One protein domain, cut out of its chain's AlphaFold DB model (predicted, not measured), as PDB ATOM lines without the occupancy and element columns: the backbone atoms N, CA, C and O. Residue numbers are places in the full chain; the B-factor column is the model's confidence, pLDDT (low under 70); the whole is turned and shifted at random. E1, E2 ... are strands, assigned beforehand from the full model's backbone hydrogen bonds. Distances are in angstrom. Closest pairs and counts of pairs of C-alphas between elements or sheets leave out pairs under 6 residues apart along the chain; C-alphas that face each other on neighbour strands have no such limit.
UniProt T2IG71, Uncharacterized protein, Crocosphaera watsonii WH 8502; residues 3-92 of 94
ATOM      1  N   TRP A   3      61.249  81.876 126.973       92.56
ATOM      2  CA  TRP A   3      62.506  81.423 126.397       92.56
ATOM      3  C   TRP A   3      63.665  81.848 127.291       92.56
ATOM      4  O   TRP A   3      63.673  82.973 127.801       92.56
ATOM      5  N   LEU A   4      64.632  80.954 127.465       93.12
ATOM      6  CA  LEU A   4      65.816  81.191 128.275       93.12
ATOM      7  C   LEU A   4      67.056  80.822 127.461       93.12
ATOM      8  O   LEU A   4      67.224  79.678 127.050       93.12
ATOM      9  N   GLU A   5      67.912  81.807 127.218       94.81
ATOM     10  CA  GLU A   5      69.213  81.626 126.579       94.81
ATOM     11  C   GLU A   5      70.270  81.629 127.682       94.81
ATOM     12  O   GLU A   5      70.406  82.624 128.400       94.81
ATOM     13  N   ILE A   6      70.989  80.519 127.841       93.62
ATOM     14  CA  ILE A   6      71.935  80.311 128.941       93.62
ATOM     15  C   ILE A   6      73.350  80.173 128.386       93.62
ATOM     16  O   ILE A   6      73.596  79.412 127.453       93.62
ATOM     17  N   SER A   7      74.288  80.889 128.997       91.69
ATOM     18  CA  SER A   7      75.726  80.706 128.815       91.69
ATOM     19  C   SER A   7      76.461  81.019 130.125       91.69
ATOM     20  O   SER A   7      75.901  81.728 130.963       91.69
ATOM     21  N   PRO A   8      77.719  80.574 130.303       89.88
ATOM     22  CA  PRO A   8      78.484  80.869 131.519       89.88
ATOM     23  C   PRO A   8      78.698  82.368 131.776       89.88
ATOM     24  O   PRO A   8      78.846  82.784 132.918       89.88
ATOM     25  N   ALA A   9      78.721  83.187 130.720       92.12
ATOM     26  CA  ALA A   9      78.947  84.626 130.836       92.12
ATOM     27  C   ALA A   9      77.650  85.427 131.012       92.12
ATOM     28  O   ALA A   9      77.655  86.484 131.637       92.12
ATOM     29  N   ARG A  10      76.537  84.948 130.443       93.62
ATOM     30  CA  ARG A  10      75.276  85.695 130.404       93.62
ATOM     31  C   ARG A  10      74.052  84.798 130.314       93.62
ATOM     32  O   ARG A  10      74.089  83.740 129.680       93.62
ATOM     33  N   VAL A  11      72.942  85.294 130.845       95.00
ATOM     34  CA  VAL A  11      71.616  84.690 130.688       95.00
ATOM     35  C   VAL A  11      70.630  85.733 130.181       95.00
ATOM     36  O   VAL A  11      70.615  86.875 130.647       95.00
ATOM     37  N   ILE A  12      69.784  85.334 129.233       94.94
ATOM     38  CA  ILE A  12      68.715  86.173 128.688       94.94
ATOM     39  C   ILE A  12      67.393  85.441 128.852       94.94
ATOM     40  O   ILE A  12      67.210  84.349 128.322       94.94
ATOM     41  N   MET A  13      66.450  86.065 129.550       93.88
ATOM     42  CA  MET A  13      65.085  85.560 129.663       93.88
ATOM     43  C   MET A  13      64.165  86.420 128.813       93.88
ATOM     44  O   MET A  13      64.069  87.623 129.038       93.88
ATOM     45  N   SER A  14      63.475  85.810 127.855       92.62
ATOM     46  CA  SER A  14      62.475  86.474 127.020       92.62
ATOM     47  C   SER A  14      61.112  85.830 127.238       92.62
ATOM     48  O   SER A  14      60.951  84.627 127.072       92.62
ATOM     49  N   LEU A  15      60.106  86.628 127.569       89.75
ATOM     50  CA  LEU A  15      58.715  86.204 127.600       89.75
ATOM     51  C   LEU A  15      57.959  86.940 126.500       89.75
ATOM     52  O   LEU A  15      57.930  88.168 126.472       89.75
ATOM     53  N   GLN A  16      57.314  86.182 125.622       83.81
ATOM     54  CA  GLN A  16      56.357  86.694 124.651       83.81
ATOM     55  C   GLN A  16      54.979  86.127 125.001       83.81
ATOM     56  O   GLN A  16      54.665  84.970 124.707       83.81
ATOM     57  N   GLY A  17      54.172  86.912 125.707       72.00
ATOM     58  CA  GLY A  17      52.744  86.661 125.885       72.00
ATOM     59  C   GLY A  17      51.984  87.025 124.611       72.00
ATOM     60  O   GLY A  17      52.507  87.750 123.770       72.00
ATOM     61  N   SER A  18      50.762  86.513 124.460       68.56
ATOM     62  CA  SER A  18      49.851  86.663 123.310       68.56
ATOM     63  C   SER A  18      49.415  88.115 123.034       68.56
ATOM     64  O   SER A  18      48.238  88.457 123.086       68.56
ATOM     65  N   GLY A  19      50.377  89.000 122.786       64.00
ATOM     66  CA  GLY A  19      50.166  90.412 122.500       64.00
ATOM     67  C   GLY A  19      49.771  91.267 123.704       64.00
ATOM     68  O   GLY A  19      49.456  92.426 123.494       64.00
ATOM     69  N   ARG A  20      49.778  90.746 124.942       69.75
ATOM     70  CA  ARG A  20      49.412  91.512 126.159       69.75
ATOM     71  C   ARG A  20      50.583  91.836 127.078       69.75
ATOM     72  O   ARG A  20      50.601  92.876 127.722       69.75
ATOM     73  N   PHE A  21      51.562  90.945 127.141       75.00
ATOM     74  CA  PHE A  21      52.718  91.110 128.007       75.00
ATOM     75  C   PHE A  21      53.944  90.528 127.331       75.00
ATOM     76  O   PHE A  21      53.981  89.335 127.033       75.00
ATOM     77  N   CYS A  22      54.943  91.367 127.098       84.31
ATOM     78  CA  CYS A  22      56.247  90.927 126.635       84.31
ATOM     79  C   CYS A  22      57.301  91.438 127.605       84.31
ATOM     80  O   CYS A  22      57.165  92.514 128.185       84.31
ATOM     81  N   TYR A  23      58.380  90.689 127.760       88.06
ATOM     82  CA  TYR A  23      59.475  91.105 128.614       88.06
ATOM     83  C   TYR A  23      60.786  90.466 128.176       88.06
ATOM     84  O   TYR A  23      60.804  89.342 127.677       88.06
ATOM     85  N   ARG A  24      61.885  91.193 128.376       90.12
ATOM     86  CA  ARG A  24      63.239  90.667 128.235       90.12
ATOM     87  C   ARG A  24      64.097  91.123 129.413       90.12
ATOM     88  O   ARG A  24      64.204  92.329 129.637       90.12
ATOM     89  N   HIS A  25      64.711  90.171 130.112       92.31
ATOM     90  CA  HIS A  25      65.749  90.407 131.119       92.31
ATOM     91  C   HIS A  25      67.106  89.983 130.595       92.31
ATOM     92  O   HIS A  25      67.214  88.986 129.877       92.31
ATOM     93  N   PHE A  26      68.130  90.701 131.032       92.94
ATOM     94  CA  PHE A  26      69.512  90.421 130.699       92.94
ATOM     95  C   PHE A  26      70.360  90.369 131.966       92.94
ATOM     96  O   PHE A  26      70.392  91.345 132.707       92.94
ATOM     97  N   TRP A  27      71.074  89.272 132.198       94.50
ATOM     98  CA  TRP A  27      72.018  89.157 133.306       94.50
ATOM     99  C   TRP A  27      73.419  88.870 132.783       94.50
ATOM    100  O   TRP A  27      73.631  87.855 132.126       94.50
ATOM    101  N   GLU A  28      74.367  89.737 133.136       94.81
ATOM    102  CA  GLU A  28      75.799  89.568 132.877       94.81
ATOM    103  C   GLU A  28      76.577  90.148 134.070       94.81
ATOM    104  O   GLU A  28      76.337  91.310 134.421       94.81
ATOM    105  N   PRO A  29      77.435  89.362 134.750       94.00
ATOM    106  CA  PRO A  29      78.156  89.820 135.933       94.00
ATOM    107  C   PRO A  29      78.953  91.106 135.691       94.00
ATOM    108  O   PRO A  29      79.657  91.237 134.694       94.00
ATOM    109  N   GLY A  30      78.857  92.055 136.624       85.31
ATOM    110  CA  GLY A  30      79.606  93.316 136.564       85.31
ATOM    111  C   GLY A  30      79.044  94.367 135.597       85.31
ATOM    112  O   GLY A  30      79.617  95.450 135.489       85.31
ATOM    113  N   ILE A  31      77.915  94.097 134.930       84.81
ATOM    114  CA  ILE A  31      77.260  95.041 134.016       84.81
ATOM    115  C   ILE A  31      75.857  95.391 134.520       84.81
ATOM    116  O   ILE A  31      75.111  94.545 135.015       84.81
ATOM    117  N   TYR A  32      75.477  96.662 134.354       81.88
ATOM    118  CA  TYR A  32      74.086  97.080 134.503       81.88
ATOM    119  C   TYR A  32      73.285  96.700 133.252       81.88
ATOM    120  O   TYR A  32      73.331  97.406 132.242       81.88
ATOM    121  N   GLY A  33      72.541  95.600 133.324       80.62
ATOM    122  CA  GLY A  33      71.577  95.197 132.307       80.62
ATOM    123  C   GLY A  33      70.380  96.147 132.242       80.62
ATOM    124  O   GLY A  33      70.035  96.824 133.214       80.62
ATOM    125  N   LEU A  34      69.749  96.221 131.067       85.00
ATOM    126  CA  LEU A  34      68.486  96.927 130.862       85.00
ATOM    127  C   LEU A  34      67.389  95.907 130.564       85.00
ATOM    128  O   LEU A  34      67.379  95.288 129.500       85.00
ATOM    129  N   SER A  35      66.422  95.820 131.463       84.81
ATOM    130  CA  SER A  35      65.241  94.978 131.326       84.81
ATOM    131  C   SER A  35      64.067  95.812 130.827       84.81
ATOM    132  O   SER A  35      63.759  96.878 131.369       84.81
ATOM    133  N   ARG A  36      63.416  95.349 129.756       84.31
ATOM    134  CA  ARG A  36      62.253  96.023 129.158       84.31
ATOM    135  C   ARG A  36      61.005  95.200 129.386       84.31
ATOM    136  O   ARG A  36      61.000  93.999 129.118       84.31
ATOM    137  N   TYR A  37      59.960  95.880 129.832       83.12
ATOM    138  CA  TYR A  37      58.645  95.314 130.075       83.12
ATOM    139  C   TYR A  37      57.645  96.068 129.211       83.12
ATOM    140  O   TYR A  37      57.571  97.293 129.280       83.12
ATOM    141  N   TRP A  38      56.903  95.334 128.391       79.88
ATOM    142  CA  TRP A  38      55.831  95.854 127.552       79.88
ATOM    143  C   TRP A  38      54.508  95.335 128.103       79.88
ATOM    144  O   TRP A  38      54.283  94.123 128.130       79.88
ATOM    145  N   LEU A  39      53.660  96.250 128.562       72.00
ATOM    146  CA  LEU A  39      52.314  95.966 129.047       72.00
ATOM    147  C   LEU A  39      51.346  96.519 128.013       72.00
ATOM    148  O   LEU A  39      51.076  97.709 128.030       72.00
ATOM    149  N   ASN A  40      50.847  95.688 127.105       67.88
ATOM    150  CA  ASN A  40      49.883  96.166 126.121       67.88
ATOM    151  C   ASN A  40      48.500  96.258 126.773       67.88
ATOM    152  O   ASN A  40      48.090  95.358 127.512       67.88
ATOM    153  N   ASP A  41      47.778  97.336 126.482       58.34
ATOM    154  CA  ASP A  41      46.402  97.496 126.935       58.34
ATOM    155  C   ASP A  41      45.481  96.581 126.108       58.34
ATOM    156  O   ASP A  41      45.797  96.159 124.992       58.34
ATOM    157  N   SER A  42      44.315  96.283 126.664       57.47
ATOM    158  CA  SER A  42      43.197  95.513 126.111       57.47
ATOM    159  C   SER A  42      42.861  95.846 124.650       57.47
ATOM    160  O   SER A  42      42.323  94.994 123.945       57.47
ATOM    161  N   GLY A  43      43.166  97.073 124.210       61.31
ATOM    162  CA  GLY A  43      42.916  97.595 122.865       61.31
ATOM    163  C   GLY A  43      43.981  97.273 121.810       61.31
ATOM    164  O   GLY A  43      43.804  97.653 120.659       61.31
ATOM    165  N   GLY A  44      45.077  96.588 122.160       54.16
ATOM    166  CA  GLY A  44      46.136  96.235 121.202       54.16
ATOM    167  C   GLY A  44      47.091  97.380 120.845       54.16
ATOM    168  O   GLY A  44      48.003  97.179 120.044       54.16
ATOM    169  N   GLU A  45      46.935  98.554 121.460       56.62
ATOM    170  CA  GLU A  45      47.957  99.597 121.417       56.62
ATOM    171  C   GLU A  45      49.140  99.216 122.319       56.62
ATOM    172  O   GLU A  45      48.965  98.602 123.378       56.62
ATOM    173  N   ILE A  46      50.359  99.564 121.888       55.88
ATOM    174  CA  ILE A  46      51.588  99.358 122.667       55.88
ATOM    175  C   ILE A  46      51.534 100.306 123.864       55.88
ATOM    176  O   ILE A  46      52.065 101.415 123.827       55.88
ATOM    177  N   ALA A  47      50.858  99.885 124.925       55.56
ATOM    178  CA  ALA A  47      50.851 100.638 126.156       55.56
ATOM    179  C   ALA A  47      52.241 100.542 126.811       55.56
ATOM    180  O   ALA A  47      52.894  99.499 126.865       55.56
ATOM    181  N   ASN A  48      52.731 101.724 127.181       62.69
ATOM    182  CA  ASN A  48      53.883 102.035 128.020       62.69
ATOM    183  C   ASN A  48      54.894 100.898 128.247       62.69
ATOM    184  O   ASN A  48      54.734 100.037 129.112       62.69
ATOM    185  N   ALA A  49      56.013 100.964 127.523       73.94
ATOM    186  CA  ALA A  49      57.192 100.190 127.879       73.94
ATOM    187  C   ALA A  49      57.883 100.847 129.080       73.94
ATOM    188  O   ALA A  49      58.352 101.982 128.965       73.94
ATOM    189  N   PHE A  50      58.010 100.141 130.201       81.50
ATOM    190  CA  PHE A  50      58.855 100.605 131.301       81.50
ATOM    191  C   PHE A  50      60.188  99.857 131.311       81.50
ATOM    192  O   PHE A  50      60.316  98.712 130.862       81.50
ATOM    193  N   ARG A  51      61.222 100.568 131.758       85.75
ATOM    194  CA  ARG A  51      62.611 100.117 131.742       85.75
ATOM    195  C   ARG A  51      63.099  99.993 133.170       85.75
ATOM    196  O   ARG A  51      63.039 100.965 133.914       85.75
ATOM    197  N   LEU A  52      63.616  98.825 133.511       90.31
ATOM    198  CA  LEU A  52      64.319  98.594 134.763       90.31
ATOM    199  C   LEU A  52      65.783  98.328 134.460       90.31
ATOM    200  O   LEU A  52      66.116  97.776 133.411       90.31
ATOM    201  N   ARG A  53      66.659  98.721 135.373       92.00
ATOM    202  CA  ARG A  53      68.061  98.318 135.330       92.00
ATOM    203  C   ARG A  53      68.253  97.160 136.285       92.00
ATOM    204  O   ARG A  53      67.611  97.118 137.333       92.00
ATOM    205  N   ASN A  54      69.140  96.246 135.947       93.50
ATOM    206  CA  ASN A  54      69.569  95.218 136.876       93.50
ATOM    207  C   ASN A  54      71.085  95.204 136.975       93.50
ATOM    208  O   ASN A  54      71.763  95.417 135.979       93.50
ATOM    209  N   TYR A  55      71.614  94.955 138.165       94.19
ATOM    210  CA  TYR A  55      73.043  94.744 138.366       94.19
ATOM    211  C   TYR A  55      73.263  93.298 138.783       94.19
ATOM    212  O   TYR A  55      72.808  92.893 139.853       94.19
ATOM    213  N   THR A  56      73.904  92.505 137.928       95.62
ATOM    214  CA  THR A  56      74.177  91.095 138.230       95.62
ATOM    215  C   THR A  56      75.409  90.997 139.119       95.62
ATOM    216  O   THR A  56      76.523  91.303 138.693       95.62
ATOM    217  N   ARG A  57      75.193  90.555 140.358       95.00
ATOM    218  CA  ARG A  57      76.233  90.386 141.377       95.00
ATOM    219  C   ARG A  57      76.963  89.062 141.208       95.00
ATOM    220  O   ARG A  57      78.181  89.014 141.333       95.00
ATOM    221  N   SER A  58      76.222  88.003 140.902       95.50
ATOM    222  CA  SER A  58      76.783  86.685 140.627       95.50
ATOM    223  C   SER A  58      75.930  85.923 139.619       95.50
ATOM    224  O   SER A  58      74.714  86.111 139.525       95.50
ATOM    225  N   LEU A  59      76.603  85.070 138.853       96.12
ATOM    226  CA  LEU A  59      76.006  84.107 137.942       96.12
ATOM    227  C   LEU A  59      76.786  82.807 138.120       96.12
ATOM    228  O   LEU A  59      77.988  82.769 137.873       96.12
ATOM    229  N   GLN A  60      76.103  81.773 138.590       96.31
ATOM    230  CA  GLN A  60      76.623  80.422 138.731       96.31
ATOM    231  C   GLN A  60      75.823  79.521 137.801       96.31
ATOM    232  O   GLN A  60      74.594  79.505 137.852       96.31
ATOM    233  N   LEU A  61      76.530  78.788 136.952       95.69
ATOM    234  CA  LEU A  61      75.960  77.824 136.029       95.69
ATOM    235  C   LEU A  61      76.707  76.509 136.222       95.69
ATOM    236  O   LEU A  61      77.897  76.446 135.914       95.69
ATOM    237  N   ASP A  62      75.999  75.491 136.697       95.06
ATOM    238  CA  ASP A  62      76.531  74.143 136.871       95.06
ATOM    239  C   ASP A  62      75.869  73.173 135.881       95.06
ATOM    240  O   ASP A  62      74.721  73.349 135.450       95.06
ATOM    241  N   GLY A  63      76.622  72.139 135.515       89.19
ATOM    242  CA  GLY A  63      76.258  71.134 134.520       89.19
ATOM    243  C   GLY A  63      77.411  70.879 133.550       89.19
ATOM    244  O   GLY A  63      78.215  71.769 133.275       89.19
ATOM    245  N   GLU A  64      77.517  69.650 133.046       84.00
ATOM    246  CA  GLU A  64      78.604  69.263 132.137       84.00
ATOM    247  C   GLU A  64      78.260  69.590 130.678       84.00
ATOM    248  O   GLU A  64      78.830  70.495 130.070       84.00
ATOM    249  N   THR A  65      77.306  68.854 130.104       85.38
ATOM    250  CA  THR A  65      76.902  69.000 128.693       85.38
ATOM    251  C   THR A  65      75.649  69.855 128.532       85.38
ATOM    252  O   THR A  65      75.448  70.487 127.495       85.38
ATOM    253  N   LEU A  66      74.782  69.848 129.544       87.75
ATOM    254  CA  LEU A  66      73.546  70.619 129.604       87.75
ATOM    255  C   LEU A  66      73.478  71.329 130.961       87.75
ATOM    256  O   LEU A  66      74.000  70.784 131.933       87.75
ATOM    257  N   PRO A  67      72.831  72.503 131.046       90.94
ATOM    258  CA  PRO A  67      72.577  73.164 132.321       90.94
ATOM    259  C   PRO A  67      71.786  72.252 133.260       90.94
ATOM    260  O   PRO A  67      70.719  71.771 132.880       90.94
ATOM    261  N   GLU A  68      72.290  72.050 134.473       94.81
ATOM    262  CA  GLU A  68      71.602  71.319 135.548       94.81
ATOM    263  C   GLU A  68      71.128  72.286 136.631       94.81
ATOM    264  O   GLU A  68      70.025  72.155 137.164       94.81
ATOM    265  N   TYR A  69      71.938  73.308 136.898       95.81
ATOM    266  CA  TYR A  69      71.643  74.338 137.875       95.81
ATOM    267  C   TYR A  69      72.079  75.707 137.368       95.81
ATOM    268  O   TYR A  69      73.173  75.884 136.835       95.81
ATOM    269  N   LEU A  70      71.218  76.698 137.558       96.31
ATOM    270  CA  LEU A  70      71.516  78.095 137.302       96.31
ATOM    271  C   LEU A  70      71.083  78.918 138.512       96.31
ATOM    272  O   LEU A  70      69.914  78.909 138.900       96.31
ATOM    273  N   ARG A  71      72.017  79.696 139.050       97.25
ATOM    274  CA  ARG A  71      71.767  80.691 140.088       97.25
ATOM    275  C   ARG A  71      72.246  82.055 139.635       97.25
ATOM    276  O   ARG A  71      73.401  82.230 139.261       97.25
ATOM    277  N   ILE A  72      71.361  83.039 139.711       96.50
ATOM    278  CA  ILE A  72      71.672  84.432 139.400       96.50
ATOM    279  C   ILE A  72      71.267  85.293 140.581       96.50
ATOM    280  O   ILE A  72      70.094  85.313 140.953       96.50
ATOM    281  N   GLU A  73      72.206  86.053 141.127       97.25
ATOM    282  CA  GLU A  73      71.913  87.061 142.138       97.25
ATOM    283  C   GLU A  73      72.067  88.446 141.529       97.25
ATOM    284  O   GLU A  73      73.107  88.786 140.963       97.25
ATOM    285  N   TYR A  74      71.031  89.267 141.644       95.62
ATOM    286  CA  TYR A  74      71.016  90.577 141.015       95.62
ATOM    287  C   TYR A  74      70.223  91.592 141.825       95.62
ATOM    288  O   TYR A  74      69.330  91.263 142.601       95.62
ATOM    289  N   GLU A  75      70.554  92.854 141.625       95.56
ATOM    290  CA  GLU A  75      69.770  93.977 142.113       95.56
ATOM    291  C   GLU A  75      68.843  94.461 141.009       95.56
ATOM    292  O   GLU A  75      69.219  94.425 139.838       95.56
ATOM    293  N   LEU A  76      67.668  94.963 141.371       94.75
ATOM    294  CA  LEU A  76      66.744  95.599 140.436       94.75
ATOM    295  C   LEU A  76      66.584  97.072 140.795       94.75
ATOM    296  O   LEU A  76      66.416  97.420 141.962       94.75
ATOM    297  N   TRP A  77      66.610  97.929 139.786       93.25
ATOM    298  CA  TRP A  77      66.663  99.376 139.930       93.25
ATOM    299  C   TRP A  77      65.642 100.048 139.008       93.25
ATOM    300  O   TRP A  77      65.511  99.687 137.834       93.25
ATOM    301  N   SER A  78      64.950 101.059 139.530       90.38
ATOM    302  CA  SER A  78      64.093 101.971 138.767       90.38
ATOM    303  C   SER A  78      64.655 103.383 138.888       90.38
ATOM    304  O   SER A  78      64.557 104.019 139.937       90.38
ATOM    305  N   GLY A  79      65.318 103.857 137.830       86.56
ATOM    306  CA  GLY A  79      66.114 105.082 137.907       86.56
ATOM    307  C   GLY A  79      67.223 104.948 138.955       86.56
ATOM    308  O   GLY A  79      68.082 104.076 138.831       86.56
ATOM    309  N   GLU A  80      67.179 105.800 139.976       88.94
ATOM    310  CA  GLU A  80      68.130 105.830 141.099       88.94
ATOM    311  C   GLU A  80      67.645 105.035 142.322       88.94
ATOM    312  O   GLU A  80      68.358 104.919 143.315       88.94
ATOM    313  N   VAL A  81      66.438 104.462 142.265       92.56
ATOM    314  CA  VAL A  81      65.853 103.709 143.378       92.56
ATOM    315  C   VAL A  81      66.168 102.225 143.222       92.56
ATOM    316  O   VAL A  81      65.702 101.578 142.278       92.56
ATOM    317  N   GLN A  82      66.920 101.665 144.173       92.88
ATOM    318  CA  GLN A  82      67.084 100.218 144.304       92.88
ATOM    319  C   GLN A  82      65.769  99.616 144.805       92.88
ATOM    320  O   GLN A  82      65.342  99.860 145.929       92.88
ATOM    321  N   MET A  83      65.119  98.820 143.961       93.75
ATOM    322  CA  MET A  83      63.848  98.173 144.287       93.75
ATOM    323  C   MET A  83      64.039  96.902 145.115       93.75
ATOM    324  O   MET A  83      63.130  96.499 145.836       93.75
ATOM    325  N   GLY A  84      65.216  96.276 145.031       95.25
ATOM    326  CA  GLY A  84      65.554  95.138 145.876       95.25
ATOM    327  C   GLY A  84      66.706  94.288 145.358       95.25
ATOM    328  O   GLY A  84      67.299  94.564 144.314       95.25
ATOM    329  N   ASN A  85      66.986  93.231 146.120       96.31
ATOM    330  CA  ASN A  85      67.925  92.164 145.794       96.31
ATOM    331  C   ASN A  85      67.133  90.891 145.502       96.31
ATOM    332  O   ASN A  85      66.261  90.514 146.285       96.31
ATOM    333  N   TYR A  86      67.455  90.225 144.401       96.19
ATOM    334  CA  TYR A  86      66.720  89.076 143.897       96.19
ATOM    335  C   TYR A  86      67.671  87.928 143.587       96.19
ATOM    336  O   TYR A  86      68.833  88.134 143.227       96.19
ATOM    337  N   ILE A  87      67.147  86.712 143.721       96.88
ATOM    338  CA  ILE A  87      67.835  85.475 143.365       96.88
ATOM    339  C   ILE A  87      66.920  84.706 142.418       96.88
ATOM    340  O   ILE A  87      65.778  84.407 142.768       96.88
ATOM    341  N   LEU A  88      67.410  84.404 141.218       95.56
ATOM    342  CA  LEU A  88      66.797  83.432 140.322       95.56
ATOM    343  C   LEU A  88      67.540  82.111 140.496       95.56
ATOM    344  O   LEU A  88      68.719  82.038 140.164       95.56
ATOM    345  N   ASN A  89      66.842  81.094 140.991       96.38
ATOM    346  CA  ASN A  89      67.325  79.719 141.025       96.38
ATOM    347  C   ASN A  89      66.521  78.898 140.021       96.38
ATOM    348  O   ASN A  89      65.289  78.948 140.029       96.38
ATOM    349  N   LEU A  90      67.215  78.148 139.176       95.06
ATOM    350  CA  LEU A  90      66.628  77.223 138.223       95.06
ATOM    351  C   LEU A  90      67.354  75.884 138.335       95.06
ATOM    352  O   LEU A  90      68.560  75.810 138.125       95.06
ATOM    353  N   GLU A  91      66.592  74.842 138.632       94.94
ATOM    354  CA  GLU A  91      67.034  73.450 138.603       94.94
ATOM    355  C   GLU A  91      66.384  72.778 137.395       94.94
ATOM    356  O   GLU A  91      65.166  72.858 137.206       94.94
ATOM    357  N   VAL A  92      67.201  72.160 136.547       89.88
ATOM    358  CA  VAL A  92      66.744  71.501 135.324       89.88
ATOM    359  C   VAL A  92      66.785  69.998 135.550       89.88
ATOM    360  O   VAL A  92      67.841  69.371 135.542       89.88
TER     361      VAL A  92
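AT A GLANCE: This is residues 3 to 92 of the 94 residues of an uncharacterized protein of Crocosphaera watsonii WH 8502 (UniProt T2IG71). A single antiparallel sheet of seven strands is bent back on itself into two leaves, E1 to E4 in one and E6 and E7 in the other, with the long, bent strand E5 as the hinge between them. The leaves are only partly face to face, and the link from E4 to E5 makes a loop at one end of the length. The printed part has 90 residues with seven named strands and no named helix, E1 to E7 along the chain and in the same order across the sheet; the class is all strand. It is only just compact, close to loose, with a radius of gyration of the C-alphas of 14.5 A, and it is only just flat, spanning 46 by 31 by 16 A.

IN THESE COORDINATES: E1 is residues 3 to 6, 9.8 A long, and begins at C-alpha 3 at (62.506, 81.423, 126.397). E2 is residues 11 to 16, 16.5 A, E3 is residues 21 to 27, 20.1 A, and E4 is residues 32 to 39, 22.5 A. E5, residues 49 to 62, is the longest strand by residues; it measures 33.7 A from C-alpha 49 at (57.192, 100.190, 127.879) to C-alpha 62, and bends by 75 degrees at residue 57. E6 is residues 69 to 78, 28.7 A, and E7 is residues 81 to 91, 30.7 A, ending at C-alpha 91 at (67.034, 73.450, 138.603).

HOW THE PARTS SIT: The seven strands form a meander, each strand the antiparallel neighbour of the one before, and each successive pair is a hairpin. Edge strand E1 is at 173 degrees to E2, with N 5 and O 12 2.9 A apart. E2 and E3 stand at 178 degrees, with N 13 and O 25 at 3.0 A. E3 and E4 stand at 173 degrees, with N 24 and O 36 at 3.0 A. E4 and E5 stand at 128 degrees, with N 35 and O 52 at 2.8 A. E5 and E6 stand at 151 degrees, with N 55 and O 75 at 3.0 A and N 60 and O 71 at 2.8 A. E6 and edge strand E7 stand at 165 degrees, with N 74 and O 86 at 2.9 A. These N and O pairs are within hydrogen-bond range. The sheet is a folded sheet, one sheet bent back on itself: E1, E2, E3 and E4 face E6 and E7, with 17 pairs of C-alphas within 11 A. Between E3 and E6 the closest C-alphas are those of Trp 27 and Ile 72, 7.7 A apart. E1 and E7 are apart, as are E3 and E7.

THE WHOLE: The sheet is twisted, its C-alphas lying up to 7.8 A off the best plane. The two C-alphas farthest apart are those of Gly 43 and Glu 64, at 46.5 A. The printed part has no cut and no long link; the links E4 to E5 and E5 to E6 are short, the other four tight. The mean pLDDT of the printed part is 86.7, with residues 18 to 20 and 40 to 48 under 70.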